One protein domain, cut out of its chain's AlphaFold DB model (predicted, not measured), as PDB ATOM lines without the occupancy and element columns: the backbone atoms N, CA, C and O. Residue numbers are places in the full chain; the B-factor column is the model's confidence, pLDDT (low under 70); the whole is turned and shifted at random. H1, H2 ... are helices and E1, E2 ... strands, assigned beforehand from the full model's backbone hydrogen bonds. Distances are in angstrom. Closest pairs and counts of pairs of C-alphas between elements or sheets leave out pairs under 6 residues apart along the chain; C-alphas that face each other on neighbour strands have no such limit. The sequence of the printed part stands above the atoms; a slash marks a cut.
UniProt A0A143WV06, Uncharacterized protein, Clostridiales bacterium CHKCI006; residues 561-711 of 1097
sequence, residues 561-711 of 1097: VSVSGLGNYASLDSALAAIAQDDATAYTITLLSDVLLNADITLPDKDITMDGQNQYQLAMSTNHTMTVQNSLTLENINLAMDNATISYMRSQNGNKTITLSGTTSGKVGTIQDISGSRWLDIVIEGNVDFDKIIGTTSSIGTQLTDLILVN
ATOM      1  N   VAL A 561     182.663 233.082 229.528       90.12
ATOM      2  CA  VAL A 561     184.035 233.532 229.245       90.12
ATOM      3  C   VAL A 561     184.187 234.021 227.801       90.12
ATOM      4  O   VAL A 561     183.476 233.583 226.893       90.12
ATOM      5  N   SER A 562     185.165 234.895 227.580       88.12
ATOM      6  CA  SER A 562     185.682 235.304 226.273       88.12
ATOM      7  C   SER A 562     187.160 234.939 226.166       88.12
ATOM      8  O   SER A 562     187.896 235.064 227.142       88.12
ATOM      9  N   VAL A 563     187.616 234.500 224.996       90.25
ATOM     10  CA  VAL A 563     189.020 234.184 224.716       90.25
ATOM     11  C   VAL A 563     189.547 235.138 223.655       90.25
ATOM     12  O   VAL A 563     189.017 235.207 222.543       90.25
ATOM     13  N   SER A 564     190.629 235.845 223.981       81.62
ATOM     14  CA  SER A 564     191.305 236.748 223.048       81.62
ATOM     15  C   SER A 564     191.697 236.010 221.761       81.62
ATOM     16  O   SER A 564     192.412 235.011 221.803       81.62
ATOM     17  N   GLY A 565     191.187 236.483 220.621       77.75
ATOM     18  CA  GLY A 565     191.409 235.891 219.297       77.75
ATOM     19  C   GLY A 565     190.469 234.744 218.897       77.75
ATOM     20  O   GLY A 565     190.341 234.503 217.701       77.75
ATOM     21  N   LEU A 566     189.780 234.082 219.839       70.19
ATOM     22  CA  LEU A 566     188.914 232.921 219.551       70.19
ATOM     23  C   LEU A 566     187.412 233.154 219.826       70.19
ATOM     24  O   LEU A 566     186.577 232.452 219.260       70.19
ATOM     25  N   GLY A 567     187.045 234.166 220.620       74.12
ATOM     26  CA  GLY A 567     185.651 234.591 220.817       74.12
ATOM     27  C   GLY A 567     185.006 234.106 222.120       74.12
ATOM     28  O   GLY A 567     185.686 233.841 223.106       74.12
ATOM     29  N   ASN A 568     183.673 234.061 222.150       79.44
ATOM     30  CA  ASN A 568     182.878 233.883 223.371       79.44
ATOM     31  C   ASN A 568     182.406 232.431 223.561       79.44
ATOM     32  O   ASN A 568     181.965 231.796 222.604       79.44
ATOM     33  N   TYR A 569     182.425 231.927 224.802       77.31
ATOM     34  CA  TYR A 569     182.072 230.542 225.136       77.31
ATOM     35  C   TYR A 569     181.162 230.439 226.367       77.31
ATOM     36  O   TYR A 569     181.383 231.080 227.393       77.31
ATOM     37  N   ALA A 570     180.174 229.544 226.292       75.69
ATOM     38  CA  ALA A 570     179.249 229.227 227.386       75.69
ATOM     39  C   ALA A 570     179.829 228.300 228.478       75.69
ATOM     40  O   ALA A 570     179.143 227.978 229.443       75.69
ATOM     41  N   SER A 571     181.075 227.841 228.340       83.69
ATOM     42  CA  SER A 571     181.788 227.068 229.368       83.69
ATOM     43  C   SER A 571     183.301 227.221 229.230       83.69
ATOM     44  O   SER A 571     183.816 227.344 228.114       83.69
ATOM     45  N   LEU A 572     184.021 227.153 230.357       89.19
ATOM     46  CA  LEU A 572     185.487 227.140 230.352       89.19
ATOM     47  C   LEU A 572     186.027 225.912 229.601       89.19
ATOM     48  O   LEU A 572     186.970 226.048 228.830       89.19
ATOM     49  N   ASP A 573     185.392 224.744 229.737       88.00
ATOM     50  CA  ASP A 573     185.795 223.529 229.015       88.00
ATOM     51  C   ASP A 573     185.754 223.712 227.490       88.00
ATOM     52  O   ASP A 573     186.674 223.289 226.791       88.00
ATOM     53  N   SER A 574     184.732 224.401 226.961       80.69
ATOM     54  CA  SER A 574     184.642 224.698 225.522       80.69
ATOM     55  C   SER A 574     185.717 225.690 225.068       80.69
ATOM     56  O   SER A 574     186.305 225.507 224.002       80.69
ATOM     57  N   ALA A 575     186.016 226.701 225.889       86.31
ATOM     58  CA  ALA A 575     187.101 227.647 225.634       86.31
ATOM     59  C   ALA A 575     188.471 226.944 225.609       86.31
ATOM     60  O   ALA A 575     189.238 227.106 224.660       86.31
ATOM     61  N   LEU A 576     188.764 226.098 226.603       93.00
ATOM     62  CA  LEU A 576     190.012 225.331 226.671       93.00
ATOM     63  C   LEU A 576     190.121 224.297 225.537       93.00
ATOM     64  O   LEU A 576     191.211 224.092 225.006       93.00
ATOM     65  N   ALA A 577     189.009 223.685 225.116       84.94
ATOM     66  CA  ALA A 577     188.975 222.771 223.975       84.94
ATOM     67  C   ALA A 577     189.244 223.470 222.628       84.94
ATOM     68  O   ALA A 577     189.807 222.846 221.727       84.94
ATOM     69  N   ALA A 578     188.886 224.751 222.486       78.88
ATOM     70  CA  ALA A 578     189.263 225.568 221.331       78.88
ATOM     71  C   ALA A 578     190.741 226.000 221.396       78.88
ATOM     72  O   ALA A 578     191.481 225.803 220.436       78.88
ATOM     73  N   ILE A 579     191.207 226.477 222.557       90.12
ATOM     74  CA  ILE A 579     192.619 226.823 222.825       90.12
ATOM     75  C   ILE A 579     193.567 225.632 222.574       90.12
ATOM     76  O   ILE A 579     194.702 225.806 222.129       90.12
ATOM     77  N   ALA A 580     193.112 224.403 222.836       88.94
ATOM     78  CA  ALA A 580     193.865 223.179 222.560       88.94
ATOM     79  C   ALA A 580     193.988 222.832 221.059       88.94
ATOM     80  O   ALA A 580     194.788 221.961 220.715       88.94
ATOM     81  N   GLN A 581     193.205 223.476 220.186       86.56
ATOM     82  CA  GLN A 581     193.198 223.258 218.734       86.56
ATOM     83  C   GLN A 581     193.857 224.395 217.936       86.56
ATOM     84  O   GLN A 581     194.214 224.165 216.784       86.56
ATOM     85  N   ASP A 582     194.039 225.584 218.521       87.81
ATOM     86  CA  ASP A 582     194.688 226.722 217.856       87.81
ATOM     87  C   ASP A 582     196.227 226.707 217.987       87.81
ATOM     88  O   ASP A 582     196.802 226.155 218.935       87.81
ATOM     89  N   ASP A 583     196.917 227.312 217.019       88.94
ATOM     90  CA  ASP A 583     198.381 227.325 216.926       88.94
ATOM     91  C   ASP A 583     199.060 228.334 217.876       88.94
ATOM     92  O   ASP A 583     200.222 228.127 218.242       88.94
ATOM     93  N   ALA A 584     198.379 229.393 218.339       88.94
ATOM     94  CA  ALA A 584     198.993 230.423 219.185       88.94
ATOM     95  C   ALA A 584     199.483 229.865 220.537       88.94
ATOM     96  O   ALA A 584     198.973 228.862 221.046       88.94
ATOM     97  N   THR A 585     200.512 230.479 221.130       90.75
ATOM     98  CA  THR A 585     201.210 229.940 222.320       90.75
ATOM     99  C   THR A 585     200.675 230.443 223.661       90.75
ATOM    100  O   THR A 585     201.003 229.849 224.685       90.75
ATOM    101  N   ALA A 586     199.891 231.524 223.666       93.62
ATOM    102  CA  ALA A 586     199.422 232.212 224.865       93.62
ATOM    103  C   ALA A 586     198.020 232.805 224.651       93.62
ATOM    104  O   ALA A 586     197.745 233.308 223.561       93.62
ATOM    105  N   TYR A 587     197.164 232.772 225.678       95.25
ATOM    106  CA  TYR A 587     195.766 233.217 225.599       95.25
ATOM    107  C   TYR A 587     195.325 233.946 226.868       95.25
ATOM    108  O   TYR A 587     195.664 233.543 227.980       95.25
ATOM    109  N   THR A 588     194.490 234.970 226.693       97.19
ATOM    110  CA  THR A 588     193.726 235.595 227.781       97.19
ATOM    111  C   THR A 588     192.287 235.095 227.731       97.19
ATOM    112  O   THR A 588     191.634 235.212 226.692       97.19
ATOM    113  N   ILE A 589     191.808 234.557 228.853       97.75
ATOM    114  CA  ILE A 589     190.428 234.139 229.097       97.75
ATOM    115  C   ILE A 589     189.796 235.163 230.045       97.75
ATOM    116  O   ILE A 589     190.046 235.152 231.247       97.75
ATOM    117  N   THR A 590     188.988 236.070 229.515       96.94
ATOM    118  CA  THR A 590     188.244 237.053 230.308       96.94
ATOM    119  C   THR A 590     186.943 236.424 230.802       96.94
ATOM    120  O   THR A 590     186.166 235.911 229.997       96.94
ATOM    121  N   LEU A 591     186.685 236.458 232.108       96.00
ATOM    122  CA  LEU A 591     185.406 236.034 232.678       96.00
ATOM    123  C   LEU A 591     184.326 237.079 232.363       96.00
ATOM    124  O   LEU A 591     184.569 238.281 232.441       96.00
ATOM    125  N   LEU A 592     183.134 236.604 232.003       91.69
ATOM    126  CA  LEU A 592     181.939 237.415 231.727       91.69
ATOM    127  C   LEU A 592     180.824 237.180 232.764       91.69
ATOM    128  O   LEU A 592     179.866 237.947 232.832       91.69
ATOM    129  N   SER A 593     180.957 236.125 233.569       92.38
ATOM    130  CA  SER A 593     180.150 235.825 234.751       92.38
ATOM    131  C   SER A 593     180.998 235.051 235.762       92.38
ATOM    132  O   SER A 593     182.124 234.650 235.459       92.38
ATOM    133  N   ASP A 594     180.442 234.764 236.939       94.12
ATOM    134  CA  ASP A 594     181.049 233.806 237.866       94.12
ATOM    135  C   ASP A 594     181.156 232.413 237.213       94.12
ATOM    136  O   ASP A 594     180.240 231.968 236.511       94.12
ATOM    137  N   VAL A 595     182.272 231.719 237.449       94.88
ATOM    138  CA  VAL A 595     182.587 230.396 236.888       94.88
ATOM    139  C   VAL A 595     182.800 229.402 238.028       94.88
ATOM    140  O   VAL A 595     183.651 229.615 238.887       94.88
ATOM    141  N   LEU A 596     182.060 228.287 238.020       93.00
ATOM    142  CA  LEU A 596     182.173 227.215 239.016       93.00
ATOM    143  C   LEU A 596     182.663 225.908 238.378       93.00
ATOM    144  O   LEU A 596     181.968 225.303 237.560       93.00
ATOM    145  N   LEU A 597     183.830 225.437 238.814       91.88
ATOM    146  CA  LEU A 597     184.430 224.179 238.379       91.88
ATOM    147  C   LEU A 597     184.018 223.030 239.313       91.88
ATOM    148  O   LEU A 597     184.322 223.034 240.507       91.88
ATOM    149  N   ASN A 598     183.314 222.038 238.761       89.69
ATOM    150  CA  ASN A 598     182.730 220.902 239.496       89.69
ATOM    151  C   ASN A 598     183.366 219.543 239.147       89.69
ATOM    152  O   ASN A 598     182.761 218.498 239.379       89.69
ATOM    153  N   ALA A 599     184.558 219.565 238.553       92.00
ATOM    154  CA  ALA A 599     185.339 218.399 238.158       92.00
ATOM    155  C   ALA A 599     186.836 218.752 238.149       92.00
ATOM    156  O   ALA A 599     187.201 219.930 238.197       92.00
ATOM    157  N   ASP A 600     187.697 217.738 238.053       95.19
ATOM    158  CA  ASP A 600     189.112 217.943 237.733       95.19
ATOM    159  C   ASP A 600     189.252 218.500 236.310       95.19
ATOM    160  O   ASP A 600     188.614 218.009 235.377       95.19
ATOM    161  N   ILE A 601     190.119 219.497 236.135       95.25
ATOM    162  CA  ILE A 601     190.358 220.168 234.851       95.25
ATOM    163  C   ILE A 601     191.852 220.139 234.521       95.25
ATOM    164  O   ILE A 601     192.701 220.145 235.413       95.25
ATOM    165  N   THR A 602     192.206 220.089 233.238       94.94
ATOM    166  CA  THR A 602     193.601 220.182 232.779       94.94
ATOM    167  C   THR A 602     193.711 221.294 231.750       94.94
ATOM    168  O   THR A 602     193.070 221.234 230.703       94.94
ATOM    169  N   LEU A 603     194.519 222.309 232.048       95.38
ATOM    170  CA  LEU A 603     194.772 223.412 231.127       95.38
ATOM    171  C   LEU A 603     195.652 222.930 229.952       95.38
ATOM    172  O   LEU A 603     196.542 222.097 230.169       95.38
ATOM    173  N   PRO A 604     195.447 223.431 228.719       93.06
ATOM    174  CA  PRO A 604     196.310 223.139 227.571       93.06
ATOM    175  C   PRO A 604     197.795 223.464 227.824       93.06
ATOM    176  O   PRO A 604     198.130 224.265 228.694       93.06
ATOM    177  N   ASP A 605     198.703 222.872 227.038       91.69
ATOM    178  CA  ASP A 605     200.152 223.158 227.089       91.69
ATOM    179  C   ASP A 605     200.475 224.495 226.381       91.69
ATOM    180  O   ASP A 605     201.097 224.543 225.320       91.69
ATOM    181  N   LYS A 606     199.936 225.587 226.940       92.12
ATOM    182  CA  LYS A 606     199.918 226.975 226.443       92.12
ATOM    183  C   LYS A 606     199.972 227.925 227.650       92.12
ATOM    184  O   LYS A 606     199.554 227.526 228.734       92.12
ATOM    185  N   ASP A 607     200.457 229.153 227.492       93.50
ATOM    186  CA  ASP A 607     200.396 230.145 228.579       93.50
ATOM    187  C   ASP A 607     198.944 230.650 228.716       93.50
ATOM    188  O   ASP A 607     198.347 231.078 227.726       93.50
ATOM    189  N   ILE A 608     198.359 230.590 229.916       96.25
ATOM    190  CA  ILE A 608     196.963 230.980 230.169       96.25
ATOM    191  C   ILE A 608     196.909 232.110 231.201       96.25
ATOM    192  O   ILE A 608     197.248 231.903 232.364       96.25
ATOM    193  N   THR A 609     196.395 233.272 230.806       97.94
ATOM    194  CA  THR A 609     195.897 234.284 231.752       97.94
ATOM    195  C   THR A 609     194.385 234.148 231.863       97.94
ATOM    196  O   THR A 609     193.706 234.125 230.840       97.94
ATOM    197  N   MET A 610     193.842 234.110 233.077       98.25
ATOM    198  CA  MET A 610     192.418 234.328 233.334       98.25
ATOM    199  C   MET A 610     192.241 235.703 233.989       98.25
ATOM    200  O   MET A 610     192.916 235.988 234.976       98.25
ATOM    201  N   ASP A 611     191.357 236.540 233.441       97.81
ATOM    202  CA  ASP A 611     191.052 237.890 233.944       97.81
ATOM    203  C   ASP A 611     189.614 237.954 234.475       97.81
ATOM    204  O   ASP A 611     188.656 237.719 233.736       97.81
ATOM    205  N   GLY A 612     189.463 238.278 235.760       96.06
ATOM    206  CA  GLY A 612     188.174 238.411 236.451       96.06
ATOM    207  C   GLY A 612     187.547 239.800 236.347       96.06
ATOM    208  O   GLY A 612     186.468 240.032 236.896       96.06
ATOM    209  N   GLN A 613     188.224 240.736 235.678       95.06
ATOM    210  CA  GLN A 613     187.807 242.122 235.459       95.06
ATOM    211  C   GLN A 613     187.554 242.944 236.736       95.06
ATOM    212  O   GLN A 613     186.990 244.034 236.653       95.06
ATOM    213  N   ASN A 614     188.005 242.489 237.914       91.38
ATOM    214  CA  ASN A 614     187.626 243.013 239.238       91.38
ATOM    215  C   ASN A 614     186.141 242.769 239.600       91.38
ATOM    216  O   ASN A 614     185.616 243.428 240.499       91.38
ATOM    217  N   GLN A 615     185.443 241.873 238.892       92.12
ATOM    218  CA  GLN A 615     183.996 241.661 239.039       92.12
ATOM    219  C   GLN A 615     183.606 240.213 239.341       92.12
ATOM    220  O   GLN A 615     182.701 240.005 240.147       92.12
ATOM    221  N   TYR A 616     184.261 239.236 238.709       95.44
ATOM    222  CA  TYR A 616     183.779 237.854 238.665       95.44
ATOM    223  C   TYR A 616     184.593 236.887 239.524       95.44
ATOM    224  O   TYR A 616     185.801 237.040 239.734       95.44
ATOM    225  N   GLN A 617     183.897 235.868 240.022       96.75
ATOM    226  CA  GLN A 617     184.452 234.798 240.833       96.75
ATOM    227  C   GLN A 617     184.868 233.590 239.985       96.75
ATOM    228  O   GLN A 617     184.115 233.128 239.128       96.75
ATOM    229  N   LEU A 618     186.033 233.017 240.296       96.81
ATOM    230  CA  LEU A 618     186.418 231.675 239.866       96.81
ATOM    231  C   LEU A 618     186.379 230.742 241.083       96.81
ATOM    232  O   LEU A 618     187.229 230.804 241.975       96.81
ATOM    233  N   ALA A 619     185.359 229.893 241.122       95.81
ATOM    234  CA  ALA A 619     185.109 228.934 242.186       95.81
ATOM    235  C   ALA A 619     185.475 227.508 241.751       95.81
ATOM    236  O   ALA A 619     185.304 227.135 240.588       95.81
ATOM    237  N   MET A 620     185.924 226.677 242.692       94.81
ATOM    238  CA  MET A 620     186.186 225.256 242.446       94.81
ATOM    239  C   MET A 620     185.685 224.410 243.614       94.81
ATOM    240  O   MET A 620     186.060 224.633 244.762       94.81
ATOM    241  N   SER A 621     184.833 223.428 243.320       88.25
ATOM    242  CA  SER A 621     184.269 222.534 244.333       88.25
ATOM    243  C   SER A 621     185.367 221.739 245.051       88.25
ATOM    244  O   SER A 621     186.268 221.196 244.412       88.25
ATOM    245  N   THR A 622     185.247 221.612 246.375       87.88
ATOM    246  CA  THR A 622     186.214 220.943 247.269       87.88
ATOM    247  C   THR A 622     186.723 219.598 246.730       87.88
ATOM    248  O   THR A 622     185.917 218.781 246.279       87.88
ATOM    249  N   ASN A 623     188.014 219.311 246.916       87.81
ATOM    250  CA  ASN A 623     188.724 218.089 246.507       87.81
ATOM    251  C   ASN A 623     188.953 217.896 244.993       87.81
ATOM    252  O   ASN A 623     189.476 216.850 244.614       87.81
ATOM    253  N   HIS A 624     188.616 218.868 244.137       95.00
ATOM    254  CA  HIS A 624     188.985 218.827 242.715       95.00
ATOM    255  C   HIS A 624     190.322 219.525 242.436       95.00
ATOM    256  O   HIS A 624     190.787 220.366 243.213       95.00
ATOM    257  N   THR A 625     190.934 219.173 241.305       96.44
ATOM    258  CA  THR A 625     192.267 219.620 240.893       96.44
ATOM    259  C   THR A 625     192.242 220.389 239.573       96.44
ATOM    260  O   THR A 625     191.808 219.867 238.545       96.44
ATOM    261  N   MET A 626     192.789 221.605 239.569       97.12
ATOM    262  CA  MET A 626     193.206 222.311 238.358       97.12
ATOM    263  C   MET A 626     194.645 221.920 238.025       97.12
ATOM    264  O   MET A 626     195.586 222.289 238.724       97.12
ATOM    265  N   THR A 627     194.822 221.160 236.948       96.19
ATOM    266  CA  THR A 627     196.134 220.707 236.482       96.19
ATOM    267  C   THR A 627     196.697 221.699 235.469       96.19
ATOM    268  O   THR A 627     196.124 221.912 234.400       96.19
ATOM    269  N   VAL A 628     197.831 222.304 235.807       94.81
ATOM    270  CA  VAL A 628     198.523 223.335 235.032       94.81
ATOM    271  C   VAL A 628     199.763 222.710 234.395       94.81
ATOM    272  O   VAL A 628     200.576 222.118 235.098       94.81
ATOM    273  N   GLN A 629     199.920 222.811 233.072       89.88
ATOM    274  CA  GLN A 629     201.075 222.233 232.358       89.88
ATOM    275  C   GLN A 629     202.180 223.261 232.064       89.88
ATOM    276  O   GLN A 629     203.365 222.924 232.008       89.88
ATOM    277  N   ASN A 630     201.784 224.513 231.858       91.25
ATOM    278  CA  ASN A 630     202.626 225.630 231.443       91.25
ATOM    279  C   ASN A 630     202.392 226.809 232.419       91.25
ATOM    280  O   ASN A 630     202.209 226.547 233.604       91.25
ATOM    281  N   SER A 631     202.402 228.078 232.005       92.56
ATOM    282  CA  SER A 631     202.138 229.191 232.936       92.56
ATOM    283  C   SER A 631     200.653 229.478 233.112       92.56
ATOM    284  O   SER A 631     199.893 229.453 232.143       92.56
ATOM    285  N   LEU A 632     200.266 229.783 234.352       96.31
ATOM    286  CA  LEU A 632     198.931 230.242 234.726       96.31
ATOM    287  C   LEU A 632     199.035 231.587 235.449       96.31
ATOM    288  O   LEU A 632     199.692 231.681 236.483       96.31
ATOM    289  N   THR A 633     198.316 232.587 234.955       97.69
ATOM    290  CA  THR A 633     198.089 233.857 235.652       97.69
ATOM    291  C   THR A 633     196.605 233.980 235.986       97.69
ATOM    292  O   THR A 633     195.768 233.837 235.099       97.69
ATOM    293  N   LEU A 634     196.270 234.247 237.246       97.81
ATOM    294  CA  LEU A 634     194.919 234.580 237.702       97.81
ATOM    295  C   LEU A 634     194.920 236.049 238.139       97.81
ATOM    296  O   LEU A 634     195.424 236.386 239.214       97.81
ATOM    297  N   GLU A 635     194.392 236.927 237.289       96.69
ATOM    298  CA  GLU A 635     194.474 238.382 237.435       96.69
ATOM    299  C   GLU A 635     193.093 238.994 237.702       96.69
ATOM    300  O   GLU A 635     192.119 238.690 237.017       96.69
ATOM    301  N   ASN A 636     192.993 239.883 238.691       96.25
ATOM    302  CA  ASN A 636     191.758 240.598 239.043       96.25
ATOM    303  C   ASN A 636     190.534 239.685 239.326       96.25
ATOM    304  O   ASN A 636     189.392 240.084 239.071       96.25
ATOM    305  N   ILE A 637     190.762 238.461 239.828       96.69
ATOM    306  CA  ILE A 637     189.740 237.429 240.111       96.69
ATOM    307  C   ILE A 637     189.418 237.347 241.610       96.69
ATOM    308  O   ILE A 637     190.310 237.374 242.454       96.69
ATOM    309  N   ASN A 638     188.144 237.135 241.954       96.56
ATOM    310  CA  ASN A 638     187.760 236.650 243.283       96.56
ATOM    311  C   ASN A 638     187.820 235.107 243.315       96.56
ATOM    312  O   ASN A 638     187.120 234.444 242.554       96.56
ATOM    313  N   LEU A 639     188.657 234.516 244.162       97.06
ATOM    314  CA  LEU A 639     188.897 233.072 244.225       97.06
ATOM    315  C   LEU A 639     188.069 232.422 245.339       97.06
ATOM    316  O   LEU A 639     188.115 232.851 246.491       97.06
ATOM    317  N   ALA A 640     187.337 231.362 244.997       96.06
ATOM    318  CA  ALA A 640     186.600 230.519 245.944       96.06
ATOM    319  C   ALA A 640     186.954 229.044 245.711       96.06
ATOM    320  O   ALA A 640     186.168 228.253 245.184       96.06
ATOM    321  N   MET A 641     188.205 228.704 246.024       94.56
ATOM    322  CA  MET A 641     188.819 227.401 245.767       94.56
ATOM    323  C   MET A 641     189.190 226.669 247.070       94.56
ATOM    324  O   MET A 641     190.180 225.937 247.120       94.56
ATOM    325  N   ASP A 642     188.412 226.871 248.138       90.56
ATOM    326  CA  ASP A 642     188.561 226.215 249.440       90.56
ATOM    327  C   ASP A 642     188.712 224.691 249.303       90.56
ATOM    328  O   ASP A 642     187.825 224.006 248.790       90.56
ATOM    329  N   ASN A 643     189.805 224.121 249.820       85.31
ATOM    330  CA  ASN A 643     190.109 222.684 249.710       85.31
ATOM    331  C   ASN A 643     190.168 222.137 248.257       85.31
ATOM    332  O   ASN A 643     190.088 220.923 248.061       85.31
ATOM    333  N   ALA A 644     190.286 222.987 247.232       94.69
ATOM    334  CA  ALA A 644     190.656 222.580 245.874       94.69
ATOM    335  C   ALA A 644     192.185 222.652 245.689       94.69
ATOM    336  O   ALA A 644     192.898 223.203 246.529       94.69
ATOM    337  N   THR A 645     192.712 222.064 244.612       97.00
ATOM    338  CA  THR A 645     194.167 221.982 244.381       97.00
ATOM    339  C   THR A 645     194.575 222.537 243.017       97.00
ATOM    340  O   THR A 645     194.083 222.072 241.995       97.00
ATOM    341  N   ILE A 646     195.539 223.455 242.969       97.56
ATOM    342  CA  ILE A 646     196.243 223.836 241.737       97.56
ATOM    343  C   ILE A 646     197.529 223.001 241.662       97.56
ATOM    344  O   ILE A 646     198.405 223.126 242.512       97.56
ATOM    345  N   SER A 647     197.641 222.115 240.672       96.56
ATOM    346  CA  SER A 647     198.789 221.212 240.503       96.56
ATOM    347  C   SER A 647     199.605 221.577 239.269       96.56
ATOM    348  O   SER A 647     199.128 221.395 238.150       96.56
ATOM    349  N   TYR A 648     200.848 222.023 239.451       94.88
ATOM    350  CA  TYR A 648     201.786 222.212 238.347       94.88
ATOM    351  C   TYR A 648     202.432 220.884 237.942       94.88
ATOM    352  O   TYR A 648     203.144 220.253 238.726       94.88
ATOM    353  N   MET A 649     202.223 220.478 236.692       90.06
ATOM    354  CA  MET A 649     202.911 219.363 236.048       90.06
ATOM    355  C   MET A 649     203.735 219.844 234.850       90.06
ATOM    356  O   MET A 649     203.536 220.923 234.307       90.06
ATOM    357  N   ARG A 650     204.698 219.031 234.418       78.94
ATOM    358  CA  ARG A 650     205.733 219.465 233.474       78.94
ATOM    359  C   ARG A 650     205.289 219.494 231.998       78.94
ATOM    360  O   ARG A 650     205.223 218.440 231.365       78.94
ATOM    361  N   SER A 651     205.220 220.690 231.409       74.25
ATOM    362  CA  SER A 651     205.366 220.918 229.956       74.25
ATOM    363  C   SER A 651     206.767 220.556 229.428       74.25
ATOM    364  O   SER A 651     207.781 220.613 230.140       74.25
ATOM    365  N   GLN A 652     206.863 220.239 228.132       67.88
ATOM    366  CA  GLN A 652     208.154 220.078 227.457       67.88
ATOM    367  C   GLN A 652     208.880 221.411 227.221       67.88
ATOM    368  O   GLN A 652     210.104 221.450 227.357       67.88
ATOM    369  N   ASN A 653     208.168 222.504 226.927       65.75
ATOM    370  CA  ASN A 653     208.765 223.749 226.413       65.75
ATOM    371  C   ASN A 653     208.248 225.041 227.073       65.75
ATOM    372  O   ASN A 653     208.777 226.104 226.767       65.75
ATOM    373  N   GLY A 654     207.262 224.947 227.966       66.94
ATOM    374  CA  GLY A 654     206.581 226.094 228.559       66.94
ATOM    375  C   GLY A 654     207.406 227.012 229.473       66.94
ATOM    376  O   GLY A 654     208.462 226.637 230.009       66.94
ATOM    377  N   ASN A 655     206.843 228.204 229.682       72.00
ATOM    378  CA  ASN A 655     207.111 229.073 230.823       72.00
ATOM    379  C   ASN A 655     206.637 228.393 232.132       72.00
ATOM    380  O   ASN A 655     206.039 227.312 232.113       72.00
ATOM    381  N   LYS A 656     207.004 228.944 233.295       85.19
ATOM    382  CA  LYS A 656     206.953 228.202 234.571       85.19
ATOM    383  C   LYS A 656     206.549 229.081 235.757       85.19
ATOM    384  O   LYS A 656     207.261 229.123 236.756       85.19
ATOM    385  N   THR A 657     205.433 229.793 235.619       92.50
ATOM    386  CA  THR A 657     204.877 230.641 236.683       92.50
ATOM    387  C   THR A 657     203.441 230.237 237.019       92.50
ATOM    388  O   THR A 657     202.628 230.033 236.115       92.50
ATOM    389  N   ILE A 658     203.107 230.169 238.309       96.38
ATOM    390  CA  ILE A 658     201.725 230.311 238.791       96.38
ATOM    391  C   ILE A 658     201.645 231.669 239.486       96.38
ATOM    392  O   ILE A 658     202.287 231.864 240.514       96.38
ATOM    393  N   THR A 659     200.878 232.598 238.923       96.19
ATOM    394  CA  THR A 659     200.859 234.005 239.343       96.19
ATOM    395  C   THR A 659     199.453 234.430 239.755       96.19
ATOM    396  O   THR A 659     198.519 234.321 238.962       96.19
ATOM    397  N   LEU A 660     199.298 234.939 240.979       96.69
ATOM    398  CA  LEU A 660     198.056 235.517 241.504       96.69
ATOM    399  C   LEU A 660     198.236 237.038 241.645       96.69
ATOM    400  O   LEU A 660     198.757 237.513 242.658       96.69
ATOM    401  N   SER A 661     197.858 237.788 240.609       93.62
ATOM    402  CA  SER A 661     198.284 239.180 240.379       93.62
ATOM    403  C   SER A 661     197.138 240.197 240.301       93.62
ATOM    404  O   SER A 661     195.953 239.854 240.273       93.62
ATOM    405  N   GLY A 662     197.494 241.484 240.259       90.69
ATOM    406  CA  GLY A 662     196.525 242.578 240.167       90.69
ATOM    407  C   GLY A 662     195.661 242.675 241.427       90.69
ATOM    408  O   GLY A 662     196.178 242.666 242.541       90.69
ATOM    409  N   THR A 663     194.339 242.763 241.272       92.50
ATOM    410  CA  THR A 663     193.395 242.801 242.410       92.50
ATOM    411  C   THR A 663     192.893 241.423 242.859       92.50
ATOM    412  O   THR A 663     191.936 241.344 243.635       92.50
ATOM    413  N   THR A 664     193.520 240.333 242.391       95.88
ATOM    414  CA  THR A 664     193.113 238.967 242.749       95.88
ATOM    415  C   THR A 664     193.060 238.788 244.267       95.88
ATOM    416  O   THR A 664     193.926 239.253 245.009       95.88
ATOM    417  N   SER A 665     191.993 238.163 244.752       95.06
ATOM    418  CA  SER A 665     191.700 238.048 246.183       95.06
ATOM    419  C   SER A 665     190.829 236.829 246.477       95.06
ATOM    420  O   SER A 665     190.456 236.100 245.562       95.06
ATOM    421  N   GLY A 666     190.517 236.574 247.748       94.94
ATOM    422  CA  GLY A 666     189.726 235.412 248.163       94.94
ATOM    423  C   GLY A 666     190.621 234.278 248.652       94.94
ATOM    424  O   GLY A 666     191.598 234.542 249.354       94.94
ATOM    425  N   LYS A 667     190.285 233.025 248.322       94.50
ATOM    426  CA  LYS A 667     190.975 231.843 248.853       94.50
ATOM    427  C   LYS A 667     191.264 230.747 247.823       94.50
ATOM    428  O   LYS A 667     190.409 230.379 247.015       94.50
ATOM    429  N   VAL A 668     192.461 230.173 247.939       94.69
ATOM    430  CA  VAL A 668     192.907 228.926 247.300       94.69
ATOM    431  C   VAL A 668     193.122 227.842 248.361       94.69
ATOM    432  O   VAL A 668     193.481 228.133 249.498       94.69
ATOM    433  N   GLY A 669     192.907 226.575 248.005       95.25
ATOM    434  CA  GLY A 669     193.303 225.445 248.839       95.25
ATOM    435  C   GLY A 669     194.812 225.193 248.774       95.25
ATOM    436  O   GLY A 669     195.610 225.939 249.340       95.25
ATOM    437  N   THR A 670     195.216 224.120 248.094       96.81
ATOM    438  CA  THR A 670     196.634 223.751 247.933       96.81
ATOM    439  C   THR A 670     197.175 224.159 246.562       96.81
ATOM    440  O   THR A 670     196.557 223.856 245.547       96.81
ATOM    441  N   ILE A 671     198.359 224.766 246.505       97.56
ATOM    442  CA  ILE A 671     199.164 224.892 245.279       97.56
ATOM    443  C   ILE A 671     200.336 223.909 245.393       97.56
ATOM    444  O   ILE A 671     201.071 223.950 246.374       97.56
ATOM    445  N   GLN A 672     200.520 222.997 244.436       96.44
ATOM    446  CA  GLN A 672     201.578 221.980 244.512       96.44
ATOM    447  C   GLN A 672     202.364 221.812 243.209       96.44
ATOM    448  O   GLN A 672     201.794 221.769 242.118       96.44
ATOM    449  N   ASP A 673     203.679 221.646 243.335       95.25
ATOM    450  CA  ASP A 673     204.579 221.299 242.238       95.25
ATOM    451  C   ASP A 673     204.814 219.780 242.201       95.25
ATOM    452  O   ASP A 673     205.496 219.191 243.044       95.25
ATOM    453  N   ILE A 674     204.255 219.129 241.182       93.75
ATOM    454  CA  ILE A 674     204.434 217.696 240.913       93.75
ATOM    455  C   ILE A 674     205.344 217.450 239.696       93.75
ATOM    456  O   ILE A 674     205.389 216.344 239.154       93.75
ATOM    457  N   SER A 675     206.091 218.466 239.246       90.75
ATOM    458  CA  SER A 675     206.935 218.403 238.047       90.75
ATOM    459  C   SER A 675     208.239 217.617 238.246       90.75
ATOM    460  O   SER A 675     208.788 217.077 237.274       90.75
ATOM    461  N   GLY A 676     208.764 217.579 239.480       84.88
ATOM    462  CA  GLY A 676     209.953 216.830 239.919       84.88
ATOM    463  C   GLY A 676     211.241 217.055 239.112       84.88
ATOM    464  O   GLY A 676     212.165 216.242 239.194       84.88
ATOM    465  N   SER A 677     211.300 218.067 238.235       77.19
ATOM    466  CA  SER A 677     212.364 218.153 237.218       77.19
ATOM    467  C   SER A 677     212.546 219.502 236.503       77.19
ATOM    468  O   SER A 677     213.396 219.588 235.610       77.19
ATOM    469  N   ARG A 678     211.801 220.553 236.865       75.25
ATOM    470  CA  ARG A 678     212.041 221.943 236.437       75.25
ATOM    471  C   ARG A 678     211.752 222.900 237.590       75.25
ATOM    472  O   ARG A 678     211.027 222.525 238.497       75.25
ATOM    473  N   TRP A 679     212.336 224.097 237.536       85.56
ATOM    474  CA  TRP A 679     212.002 225.170 238.475       85.56
ATOM    475  C   TRP A 679     210.581 225.685 238.221       85.56
ATOM    476  O   TRP A 679     210.179 225.738 237.056       85.56
ATOM    477  N   LEU A 680     209.866 226.059 239.278       92.38
ATOM    478  CA  LEU A 680     208.548 226.698 239.236       92.38
ATOM    479  C   LEU A 680     208.569 227.922 240.153       92.38
ATOM    480  O   LEU A 680     208.920 227.794 241.324       92.38
ATOM    481  N   ASP A 681     208.125 229.060 239.628       93.31
ATOM    482  CA  ASP A 681     207.887 230.272 240.406       93.31
ATOM    483  C   ASP A 681     206.396 230.325 240.795       93.31
ATOM    484  O   ASP A 681     205.522 230.253 239.925       93.31
ATOM    485  N   ILE A 682     206.084 230.467 242.084       96.00
ATOM    486  CA  ILE A 682     204.724 230.720 242.581       96.00
ATOM    487  C   ILE A 682     204.687 232.154 243.111       96.00
ATOM    488  O   ILE A 682     205.301 232.448 244.132       96.00
ATOM    489  N   VAL A 683     203.991 233.050 242.411       95.38
ATOM    490  CA  VAL A 683     203.961 234.493 242.687       95.38
ATOM    491  C   VAL A 683     202.611 234.886 243.285       95.38
ATOM    492  O   VAL A 683     201.570 234.664 242.666       95.38
ATOM    493  N   ILE A 684     202.626 235.497 244.470       95.12
ATOM    494  CA  ILE A 684     201.435 235.979 245.183       95.12
ATOM    495  C   ILE A 684     201.552 237.498 245.365       95.12
ATOM    496  O   ILE A 684     202.317 237.965 246.208       95.12
ATOM    497  N   GLU A 685     200.803 238.267 244.570       91.06
ATOM    498  CA  GLU A 685     200.728 239.738 244.669       91.06
ATOM    499  C   GLU A 685     199.377 240.224 245.210       91.06
ATOM    500  O   GLU A 685     199.294 241.263 245.864       91.06
ATOM    501  N   GLY A 686     198.313 239.470 244.922       77.12
ATOM    502  CA  GLY A 686     196.958 239.741 245.388       77.12
ATOM    503  C   GLY A 686     196.734 239.414 246.870       77.12
ATOM    504  O   GLY A 686     197.538 238.737 247.508       77.12
ATOM    505  N   ASN A 687     195.603 239.854 247.427       87.06
ATOM    506  CA  ASN A 687     195.205 239.550 248.808       87.06
ATOM    507  C   ASN A 687     194.503 238.180 248.879       87.06
ATOM    508  O   ASN A 687     193.277 238.104 249.015       87.06
ATOM    509  N   VAL A 688     195.281 237.110 248.695       92.62
ATOM    510  CA  VAL A 688     194.794 235.728 248.571       92.62
ATOM    511  C   VAL A 688     195.230 234.887 249.769       92.62
ATOM    512  O   VAL A 688     196.421 234.687 249.994       92.62
ATOM    513  N   ASP A 689     194.265 234.324 250.496       92.56
ATOM    514  CA  ASP A 689     194.547 233.270 251.472       92.56
ATOM    515  C   ASP A 689     194.809 231.935 250.759       92.56
ATOM    516  O   ASP A 689     194.156 231.596 249.771       92.56
ATOM    517  N   PHE A 690     195.740 231.144 251.285       94.75
ATOM    518  CA  PHE A 690     196.005 229.783 250.821       94.75
ATOM    519  C   PHE A 690     196.095 228.805 251.993       94.75
ATOM    520  O   PHE A 690     196.671 229.140 253.033       94.75
ATOM    521  N   ASP A 691     195.544 227.598 251.826       94.12
ATOM    522  CA  ASP A 691     195.684 226.520 252.815       94.12
ATOM    523  C   ASP A 691     197.103 225.935 252.797       94.12
ATOM    524  O   ASP A 691     197.675 225.698 253.862       94.12
ATOM    525  N   LYS A 692     197.684 225.698 251.606       96.06
ATOM    526  CA  LYS A 692     199.047 225.151 251.503       96.06
ATOM    527  C   LYS A 692     199.779 225.435 250.187       96.06
ATOM    528  O   LYS A 692     199.160 225.491 249.130       96.06
ATOM    529  N   ILE A 693     201.109 225.504 250.238       97.25
ATOM    530  CA  ILE A 693     202.014 225.482 249.082       97.25
ATOM    531  C   ILE A 693     203.037 224.350 249.262       97.25
ATOM    532  O   ILE A 693     203.725 224.292 250.279       97.25
ATOM    533  N   ILE A 694     203.134 223.434 248.297       96.75
ATOM    534  CA  ILE A 694     204.003 222.246 248.370       96.75
ATOM    535  C   ILE A 694     204.996 222.255 247.204       96.75
ATOM    536  O   ILE A 694     204.618 222.045 246.050       96.75
ATOM    537  N   GLY A 695     206.272 222.482 247.510       95.31
ATOM    538  CA  GLY A 695     207.363 222.470 246.541       95.31
ATOM    539  C   GLY A 695     207.857 221.069 246.169       95.31
ATOM    540  O   GLY A 695     207.637 220.085 246.880       95.31
ATOM    541  N   THR A 696     208.569 220.971 245.044       94.19
ATOM    542  CA  THR A 696     209.063 219.710 244.471       94.19
ATOM    543  C   THR A 696     210.579 219.560 244.586       94.19
ATOM    544  O   THR A 696     211.333 220.536 244.588       94.19
ATOM    545  N   THR A 697     211.046 218.309 244.600       93.12
ATOM    546  CA  THR A 697     212.478 217.970 244.627       93.12
ATOM    547  C   THR A 697     212.862 217.159 243.396       93.12
ATOM    548  O   THR A 697     212.215 216.177 243.038       93.12
ATOM    549  N   SER A 698     213.955 217.561 242.752       90.56
ATOM    550  CA  SER A 698     214.562 216.845 241.630       90.56
ATOM    551  C   SER A 698     215.060 215.447 242.010       90.56
ATOM    552  O   SER A 698     215.418 215.166 243.155       90.56
ATOM    553  N   SER A 699     215.236 214.590 241.003       87.50
ATOM    554  CA  SER A 699     215.865 213.266 241.144       87.50
ATOM    555  C   SER A 699     217.330 213.277 241.621       87.50
ATOM    556  O   SER A 699     217.891 212.206 241.852       87.50
ATOM    557  N   ILE A 700     217.949 214.455 241.778       88.06
ATOM    558  CA  ILE A 700     219.297 214.644 242.342       88.06
ATOM    559  C   ILE A 700     219.293 215.353 243.711       88.06
ATOM    560  O   ILE A 700     220.358 215.690 244.219       88.06
ATOM    561  N   GLY A 701     218.119 215.566 244.320       86.81
ATOM    562  CA  GLY A 701     217.977 216.136 245.667       86.81
ATOM    563  C   GLY A 701     217.895 217.665 245.739       86.81
ATOM    564  O   GLY A 701     217.697 218.204 246.819       86.81
ATOM    565  N   THR A 702     218.010 218.380 244.618       88.75
ATOM    566  CA  THR A 702     217.785 219.837 244.555       88.75
ATOM    567  C   THR A 702     216.287 220.135 244.618       88.75
ATOM    568  O   THR A 702     215.553 219.609 243.779       88.75
ATOM    569  N   GLN A 703     215.842 220.957 245.571       92.81
ATOM    570  CA  GLN A 703     214.501 221.565 245.582       92.81
ATOM    571  C   GLN A 703     214.359 222.531 244.396       92.81
ATOM    572  O   GLN A 703     215.365 223.081 243.947       92.81
ATOM    573  N   LEU A 704     213.149 222.708 243.856       92.25
ATOM    574  CA  LEU A 704     212.945 223.442 242.595       92.25
ATOM    575  C   LEU A 704     211.848 224.523 242.627       92.25
ATOM    576  O   LEU A 704     211.692 225.236 241.641       92.25
ATOM    577  N   THR A 705     211.074 224.640 243.703       94.94
ATOM    578  CA  THR A 705     209.911 225.540 243.742       94.94
ATOM    579  C   THR A 705     210.220 226.778 244.575       94.94
ATOM    580  O   THR A 705     210.513 226.654 245.765       94.94
ATOM    581  N   ASP A 706     210.138 227.953 243.959       94.19
ATOM    582  CA  ASP A 706     210.318 229.246 244.618       94.19
ATOM    583  C   ASP A 706     208.947 229.873 244.912       94.19
ATOM    584  O   ASP A 706     208.099 229.972 244.024       94.19
ATOM    585  N   LEU A 707     208.732 230.326 246.148       95.56
ATOM    586  CA  LEU A 707     207.591 231.161 246.526       95.56
ATOM    587  C   LEU A 707     208.022 232.629 246.506       95.56
ATOM    588  O   LEU A 707     209.019 232.978 247.127       95.56
ATOM    589  N   ILE A 708     207.277 233.490 245.821       93.56
ATOM    590  CA  ILE A 708     207.551 234.924 245.698       93.56
ATOM    591  C   ILE A 708     206.336 235.685 246.220       93.56
ATOM    592  O   ILE A 708     205.244 235.601 245.660       93.56
ATOM    593  N   LEU A 709     206.535 236.425 247.304       93.62
ATOM    594  CA  LEU A 709     205.510 237.229 247.955       93.62
ATOM    595  C   LEU A 709     205.708 238.703 247.598       93.62
ATOM    596  O   LEU A 709     206.807 239.244 247.755       93.62
ATOM    597  N   VAL A 710     204.643 239.351 247.125       91.38
ATOM    598  CA  VAL A 710     204.624 240.769 246.747       91.38
ATOM    599  C   VAL A 710     203.524 241.490 247.534       91.38
ATOM    600  O   VAL A 710     202.356 241.124 247.435       91.38
ATOM    601  N   ASN A 711     203.889 242.511 248.316       89.81
ATOM    602  CA  ASN A 711     202.995 243.258 249.223       89.81
ATOM    603  C   ASN A 711     202.257 242.400 250.286       89.81
ATOM    604  O   ASN A 711     201.157 242.758 250.711       89.81
TER     605      ASN A 711
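AT A GLANCE: This is residues 561 to 711 of the 1097 residues of an uncharacterized protein of Clostridiales bacterium CHKCI006 (UniProt A0A143WV06). The chain winds in stacked turns, a solenoid whose two twisted sheets, E2 E1 E3 E5 E8 E10 E12 E14 and E4 E6 E7 E9 E11 E13, lie face to face as a sandwich. At one end of the stack the hairpin E1 and E2 extends the first sheet, and H1 covers E1. You will find 151 printed residues, with one named helix and 14 named strands in the order E1 E2 H1 E3 to E14; the class is mostly strand, with strands holding 76 of the 84 residues in named elements; the first sheet, ordered as above, is mixed, and the branched second sheet has parallel neighbours. The whole is compact, with a radius of gyration of the C-alphas of 14.6 A and spans of 45 by 33 by 28 A.

IN THESE COORDINATES: Find C-alpha 561 at (184.035, 233.532, 229.245), where E1, residues 561 to 563, begins. The first sheet also holds E2 (567 to 569), E3 (586 to 591, 16.5 A), E5 (607 to 611), E8 (632 to 635), E10 (657 to 661), E12 (680 to 684) and E14 (705 to 710, 16.4 A), which ends at C-alpha 710, (204.624, 240.769, 246.747). The second holds E4 (595 to 597), E6 (617 to 620), E7 (625 to 628), E9 (638 to 648, 20.7 A), E11 (665 to 673, 21.5 A) and E13 (687 to 694, 19.4 A). H1 is residues 572 to 579, 10.4 A long.

HOW THE PARTS SIT: Begin at E3, antiparallel to E1 (N 562 to O 590, 2.8 A); E1 is antiparallel to E2 (N 563 to O 567, 2.8 A). From E3 the neighbours onward are parallel: E5 (N 589 to O 609, 2.8 A), E8 (N 610 to O 633, 2.8 A), E10 (N 634 to O 659, 2.8 A), E12 (N 660 to O 683, 2.8 A) and E14 (N 682 to O 706, 2.8 A). H1 is on this sheet at a height of 8.0 A, over E1 and along the strands; its closest C-alphas to E1 are Leu 572 and Val 561, 6.6 A. Every O i to N i+4 pair in H1 is within hydrogen-bond range. E2, H1, E3 form a split strand-helix-strand unit, with E1 between the strands and a right-handed crossover. Across the sandwich the facing parts are 9.5 A centre to centre. There E9 bends by 100 degrees at residue 643, with E6 (N 618 to O 638, 2.9 A) and E7 (N 626 to O 645, 2.8 A) on one side and E11 (N 639 to O 665, 2.8 A) on the other. E4 is parallel to E6 (N 619 to O 595, 2.8 A), and E13 to E11 (N 671 to O 692, 2.8 A).

THE WHOLE: The C-alphas farthest apart are Asn 568 and Ile 700, 45.3 A. The printed part has no cut and no long link. Mean pLDDT of the printed part is 91.0; look for values under 70 at residues 652 to 654.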